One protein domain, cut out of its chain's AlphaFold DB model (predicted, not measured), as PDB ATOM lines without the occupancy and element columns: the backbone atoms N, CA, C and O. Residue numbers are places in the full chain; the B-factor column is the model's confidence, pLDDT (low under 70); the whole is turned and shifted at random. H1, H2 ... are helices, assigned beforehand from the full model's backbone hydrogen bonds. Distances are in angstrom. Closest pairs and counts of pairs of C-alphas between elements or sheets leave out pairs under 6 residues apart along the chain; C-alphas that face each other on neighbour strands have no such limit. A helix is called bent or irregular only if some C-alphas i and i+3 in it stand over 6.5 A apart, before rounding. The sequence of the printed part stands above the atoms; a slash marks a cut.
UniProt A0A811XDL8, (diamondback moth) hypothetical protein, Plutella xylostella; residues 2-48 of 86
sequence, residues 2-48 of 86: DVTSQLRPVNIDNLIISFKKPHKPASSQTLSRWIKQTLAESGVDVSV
ATOM      1  N   ASP A   2      40.008  30.512  24.444       79.69
ATOM      2  CA  ASP A   2      39.678  31.795  25.061       79.69
ATOM      3  C   ASP A   2      40.581  32.909  24.544       79.69
ATOM      4  O   ASP A   2      40.132  34.033  24.348       79.69
ATOM      5  N   VAL A   3      41.817  32.553  24.178       85.00
ATOM      6  CA  VAL A   3      42.816  33.465  23.608       85.00
ATOM      7  C   VAL A   3      42.351  34.080  22.283       85.00
ATOM      8  O   VAL A   3      42.597  35.254  22.034       85.00
ATOM      9  N   THR A   4      41.652  33.320  21.432       87.88
ATOM     10  CA  THR A   4      41.140  33.823  20.142       87.88
ATOM     11  C   THR A   4      39.642  34.113  20.155       87.88
ATOM     12  O   THR A   4      39.074  34.371  19.096       87.88
ATOM     13  N   SER A   5      39.000  34.106  21.329       87.25
ATOM     14  CA  SER A   5      37.551  34.320  21.487       87.25
ATOM     15  C   SER A   5      37.063  35.593  20.791       87.25
ATOM     16  O   SER A   5      36.130  35.541  19.998       87.25
ATOM     17  N   GLN A   6      37.763  36.710  20.995       89.44
ATOM     18  CA  GLN A   6      37.412  38.020  20.435       89.44
ATOM     19  C   GLN A   6      37.527  38.098  18.904       89.44
ATOM     20  O   GLN A   6      36.959  38.993  18.284       89.44
ATOM     21  N   LEU A   7      38.278  37.184  18.283       88.69
ATOM     22  CA  LEU A   7      38.485  37.154  16.833       88.69
ATOM     23  C   LEU A   7      37.468  36.260  16.114       88.69
ATOM     24  O   LEU A   7      37.370  36.328  14.889       88.69
ATOM     25  N   ARG A   8      36.742  35.408  16.845       87.44
ATOM     26  CA  ARG A   8      35.836  34.403  16.283       87.44
ATOM     27  C   ARG A   8      34.479  35.025  15.958       87.44
ATOM     28  O   ARG A   8      33.823  35.547  16.856       87.44
ATOM     29  N   PRO A   9      34.027  34.964  14.694       83.50
ATOM     30  CA  PRO A   9      32.653  35.306  14.357       83.50
ATOM     31  C   PRO A   9      31.662  34.348  15.028       83.50
ATOM     32  O   PRO A   9      32.014  33.226  15.397       83.50
ATOM     33  N   VAL A  10      30.405  34.785  15.128       82.88
ATOM     34  CA  VAL A  10      29.300  33.955  15.624       82.88
ATOM     35  C   VAL A  10      29.232  32.662  14.795       82.88
ATOM     36  O   VAL A  10      29.239  32.724  13.565       82.88
ATOM     37  N   ASN A  11      29.168  31.507  15.468       85.19
ATOM     38  CA  ASN A  11      29.142  30.151  14.891       85.19
ATOM     39  C   ASN A  11      30.464  29.629  14.282       85.19
ATOM     40  O   ASN A  11      30.427  28.806  13.365       85.19
ATOM     41  N   ILE A  12      31.637  30.074  14.756       88.75
ATOM     42  CA  ILE A  12      32.929  29.455  14.397       88.75
ATOM     43  C   ILE A  12      33.616  28.847  15.625       88.75
ATOM     44  O   ILE A  12      34.396  29.495  16.330       88.75
ATOM     45  N   ASP A  13      33.407  27.540  15.780       88.56
ATOM     46  CA  ASP A  13      33.938  26.742  16.891       88.56
ATOM     47  C   ASP A  13      35.198  25.941  16.506       88.56
ATOM     48  O   ASP A  13      35.739  25.171  17.296       88.56
ATOM     49  N   ASN A  14      35.720  26.103  15.284       91.75
ATOM     50  CA  ASN A  14      36.939  25.414  14.850       91.75
ATOM     51  C   ASN A  14      38.155  25.889  15.647       91.75
ATOM     52  O   ASN A  14      38.441  27.081  15.662       91.75
ATOM     53  N   LEU A  15      38.951  24.979  16.217       91.38
ATOM     54  CA  LEU A  15      40.139  25.356  16.993       91.38
ATOM     55  C   LEU A  15      41.069  26.315  16.227       91.38
ATOM     56  O   LEU A  15      41.509  27.317  16.793       91.38
ATOM     57  N   ILE A  16      41.301  26.054  14.936       93.25
ATOM     58  CA  ILE A  16      42.192  26.847  14.082       93.25
ATOM     59  C   ILE A  16      41.387  27.743  13.129       93.25
ATOM     60  O   ILE A  16      40.556  27.267  12.352       93.25
ATOM     61  N   ILE A  17      41.685  29.042  13.159       93.56
ATOM     62  CA  ILE A  17      41.078  30.081  12.314       93.56
ATOM     63  C   ILE A  17      42.152  30.840  11.525       93.56
ATOM     64  O   ILE A  17      43.321  30.868  11.912       93.56
ATOM     65  N   SER A  18      41.774  31.469  10.413       91.25
ATOM     66  CA  SER A  18      42.668  32.309   9.619       91.25
ATOM     67  C   SER A  18      42.989  33.626  10.328       91.25
ATOM     68  O   SER A  18      42.121  34.264  10.923       91.25
ATOM     69  N   PHE A  19      44.223  34.106  10.177       86.62
ATOM     70  CA  PHE A  19      44.640  35.400  10.730       86.62
ATOM     71  C   PHE A  19      44.073  36.602   9.951       86.62
ATOM     72  O   PHE A  19      43.966  37.698  10.492       86.62
ATOM     73  N   LYS A  20      43.691  36.417   8.680       88.00
ATOM     74  CA  LYS A  20      43.110  37.473   7.839       88.00
ATOM     75  C   LYS A  20      41.607  37.614   8.102       88.00
ATOM     76  O   LYS A  20      40.908  36.605   8.166       88.00
ATOM     77  N   LYS A  21      41.118  38.860   8.189       87.56
ATOM     78  CA  LYS A  21      39.683  39.176   8.252       87.56
ATOM     79  C   LYS A  21      38.982  38.902   6.905       87.56
ATOM     80  O   LYS A  21      39.564  39.196   5.859       87.56
ATOM     81  N   PRO A  22      37.723  38.428   6.912       88.69
ATOM     82  CA  PRO A  22      37.007  37.887   8.073       88.69
ATOM     83  C   PRO A  22      37.652  36.572   8.554       88.69
ATOM     84  O   PRO A  22      38.012  35.735   7.728       88.69
ATOM     85  N   HIS A  23      37.810  36.405   9.873       91.31
ATOM     86  CA  HIS A  23      38.472  35.242  10.479       91.31
ATOM     87  C   HIS A  23      37.616  33.984  10.293       91.31
ATOM     88  O   HIS A  23      36.643  33.769  11.011       91.31
ATOM     89  N   LYS A  24      37.956  33.172   9.291       92.25
ATOM     90  CA  LYS A  24      37.231  31.949   8.919       92.25
ATOM     91  C   LYS A  24      37.958  30.709   9.447       92.25
ATOM     92  O   LYS A  24      39.150  30.799   9.745       92.25
ATOM     93  N   PRO A  25      37.297  29.542   9.524       93.81
ATOM     94  CA  PRO A  25      37.988  28.281   9.773       93.81
ATOM     95  C   PRO A  25      39.118  28.071   8.763       93.81
ATOM     96  O   PRO A  25      38.932  28.295   7.562       93.81
ATOM     97  N   ALA A  26      40.290  27.644   9.231       94.25
ATOM     98  CA  ALA A  26      41.361  27.250   8.324       94.25
ATOM     99  C   ALA A  26      40.968  25.951   7.603       94.25
ATOM    100  O   ALA A  26      40.561  24.983   8.245       94.25
ATOM    101  N   SER A  27      41.088  25.915   6.273       94.25
ATOM    102  CA  SER A  27      40.838  24.688   5.513       94.25
ATOM    103  C   SER A  27      41.997  23.702   5.656       94.25
ATOM    104  O   SER A  27      43.130  24.091   5.952       94.25
ATOM    105  N   SER A  28      41.750  22.426   5.352       94.75
ATOM    106  CA  SER A  28      42.801  21.402   5.313       94.75
ATOM    107  C   SER A  28      43.948  21.779   4.366       94.75
ATOM    108  O   SER A  28      45.110  21.512   4.668       94.75
ATOM    109  N   GLN A  29      43.658  22.454   3.247       95.62
ATOM    110  CA  GLN A  29      44.678  22.946   2.316       95.62
ATOM    111  C   GLN A  29      45.541  24.050   2.936       95.62
ATOM    112  O   GLN A  29      46.754  24.062   2.729       95.62
ATOM    113  N   THR A  30      44.942  24.968   3.699       95.31
ATOM    114  CA  THR A  30      45.685  26.014   4.415       95.31
ATOM    115  C   THR A  30      46.603  25.404   5.469       95.31
ATOM    116  O   THR A  30      47.786  25.735   5.497       95.31
ATOM    117  N   LEU A  31      46.094  24.466   6.270       96.06
ATOM    118  CA  LEU A  31      46.892  23.765   7.279       96.06
ATOM    119  C   LEU A  31      48.046  22.979   6.645       96.06
ATOM    120  O   LEU A  31      49.184  23.086   7.092       96.06
ATOM    121  N   SER A  32      47.777  22.255   5.555       96.12
ATOM    122  CA  SER A  32      48.799  21.522   4.799       96.12
ATOM    123  C   SER A  32      49.900  22.450   4.273       96.12
ATOM    124  O   SER A  32      51.085  22.132   4.373       96.12
ATOM    125  N   ARG A  33      49.532  23.641   3.782       95.88
ATOM    126  CA  ARG A  33      50.499  24.656   3.350       95.88
ATOM    127  C   ARG A  33      51.359  25.156   4.507       95.88
ATOM    128  O   ARG A  33      52.564  25.256   4.322       95.88
ATOM    129  N   TRP A  34      50.766  25.456   5.662       96.75
ATOM    130  CA  TRP A  34      51.521  25.910   6.833       96.75
ATOM    131  C   TRP A  34      52.519  24.855   7.303       96.75
ATOM    132  O   TRP A  34      53.687  25.177   7.464       96.75
ATOM    133  N   ILE A  35      52.108  23.586   7.400       97.19
ATOM    134  CA  ILE A  35      53.023  22.488   7.749       97.19
ATOM    135  C   ILE A  35      54.155  22.383   6.721       97.19
ATOM    136  O   ILE A  35      55.322  22.314   7.094       97.19
ATOM    137  N   LYS A  36      53.831  22.405   5.421       97.25
ATOM    138  CA  LYS A  36      54.840  22.340   4.354       97.25
ATOM    139  C   LYS A  36      55.811  23.524   4.416       97.25
ATOM    140  O   LYS A  36      57.002  23.335   4.221       97.25
ATOM    141  N   GLN A  37      55.321  24.724   4.713       97.44
ATOM    142  CA  GLN A  37      56.165  25.902   4.887       97.44
ATOM    143  C   GLN A  37      57.100  25.745   6.092       97.44
ATOM    144  O   GLN A  37      58.298  25.955   5.943       97.44
ATOM    145  N   THR A  38      56.595  25.285   7.238       97.69
ATOM    146  CA  THR A  38      57.424  25.017   8.422       97.69
ATOM    147  C   THR A  38      58.495  23.958   8.150       97.69
ATOM    148  O   THR A  38      59.627  24.103   8.605       97.69
ATOM    149  N   LEU A  39      58.180  22.913   7.374       97.50
ATOM    150  CA  LEU A  39      59.173  21.929   6.927       97.50
ATOM    151  C   LEU A  39      60.281  22.590   6.094       97.50
ATOM    152  O   LEU A  39      61.457  22.383   6.384       97.50
ATOM    153  N   ALA A  40      59.920  23.422   5.111       98.00
ATOM    154  CA  ALA A  40      60.890  24.146   4.286       98.00
ATOM    155  C   ALA A  40      61.769  25.092   5.122       98.00
ATOM    156  O   ALA A  40      62.986  25.103   4.965       98.00
ATOM    157  N   GLU A  41      61.165  25.846   6.042       98.19
ATOM    158  CA  GLU A  41      61.869  26.739   6.975       98.19
ATOM    159  C   GLU A  41      62.820  25.971   7.907       98.19
ATOM    160  O   GLU A  41      63.842  26.507   8.324       98.19
ATOM    161  N   SER A  42      62.525  24.698   8.178       97.31
ATOM    162  CA  SER A  42      63.378  23.790   8.955       97.31
ATOM    163  C   SER A  42      64.454  23.086   8.111       97.31
ATOM    164  O   SER A  42      65.149  22.209   8.620       97.31
ATOM    165  N   GLY A  43      64.589  23.423   6.823       97.75
ATOM    166  CA  GLY A  43      65.576  22.826   5.917       97.75
ATOM    167  C   GLY A  43      65.197  21.450   5.359       97.75
ATOM    168  O   GLY A  43      66.042  20.771   4.780       97.75
ATOM    169  N   VAL A  44      63.944  21.016   5.515       97.12
ATOM    170  CA  VAL A  44      63.449  19.761   4.934       97.12
ATOM    171  C   VAL A  44      63.114  19.976   3.457       97.12
ATOM    172  O   VAL A  44      62.445  20.945   3.101       97.12
ATOM    173  N   ASP A  45      63.530  19.051   2.587       97.06
ATOM    174  CA  ASP A  45      63.215  19.114   1.156       97.06
ATOM    175  C   ASP A  45      61.724  18.851   0.892       97.06
ATOM    176  O   ASP A  45      61.236  17.720   0.885       97.06
ATOM    177  N   VAL A  46      60.988  19.926   0.627       96.81
ATOM    178  CA  VAL A  46      59.542  19.886   0.396       96.81
ATOM    179  C   VAL A  46      59.130  19.490  -1.030       96.81
ATOM    180  O   VAL A  46      57.934  19.504  -1.357       96.81
ATOM    181  N   SER A  47      60.093  19.159  -1.896       95.88
ATOM    182  CA  SER A  47      59.828  18.448  -3.153       95.88
ATOM    183  C   SER A  47      59.564  16.959  -2.906       95.88
ATOM    184  O   SER A  47      58.740  16.361  -3.595       95.88
ATOM    185  N   VAL A  48      60.185  16.404  -1.861       95.56
ATOM    186  CA  VAL A  48      60.044  15.008  -1.428       95.56
ATOM    187  C   VAL A  48      59.029  14.888  -0.293       95.56
ATOM    188  O   VAL A  48      58.152  14.022  -0.315       95.56
TER     189      VAL A  48
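What this domain is: This is residues 2 to 48 of the 86 residues of the protein "(diamondback moth) hypothetical protein" of Plutella xylostella (UniProt A0A811XDL8). A loose, drawn-out chain has a short irregular helix, H1, near one end and a longer one, H2, toward the other, with a wide loop of residues 8 to 27 between them and no shared core. The printed part has 47 residues, with two named helices, H1 then H2, and no named strand. It is all helix by class, though named elements hold only 20 of the 47 residues. The radius of gyration of the C-alphas is 13.5 A, and the spans are 40 by 18 by 16 A.

Where its parts are: H1, residues 2 to 7, begins at C-alpha 2 (39.678, 31.795, 25.061). It is irregular: C-alphas 3 and 6 are 7.7 A apart. H2, residues 28 to 41, measures 19.9 A and ends at C-alpha 41 (61.869, 26.739, 6.975).

How they stand to each other: H1 and H2 are apart, with no C-alpha of one within 8 A of the other. In H2 every O i to N i+4 pair is within hydrogen-bond range; in H1 0 of 2 are, beside 2 of 3 O i to N i+3 pairs.

The domain as a whole: The C-alphas farthest apart, of Val 10 and Val 48, are 39.9 A apart. The link from H1 to H2 is long, 20 residues. The printed part has no cut, and no printed residue is under 70 in pLDDT.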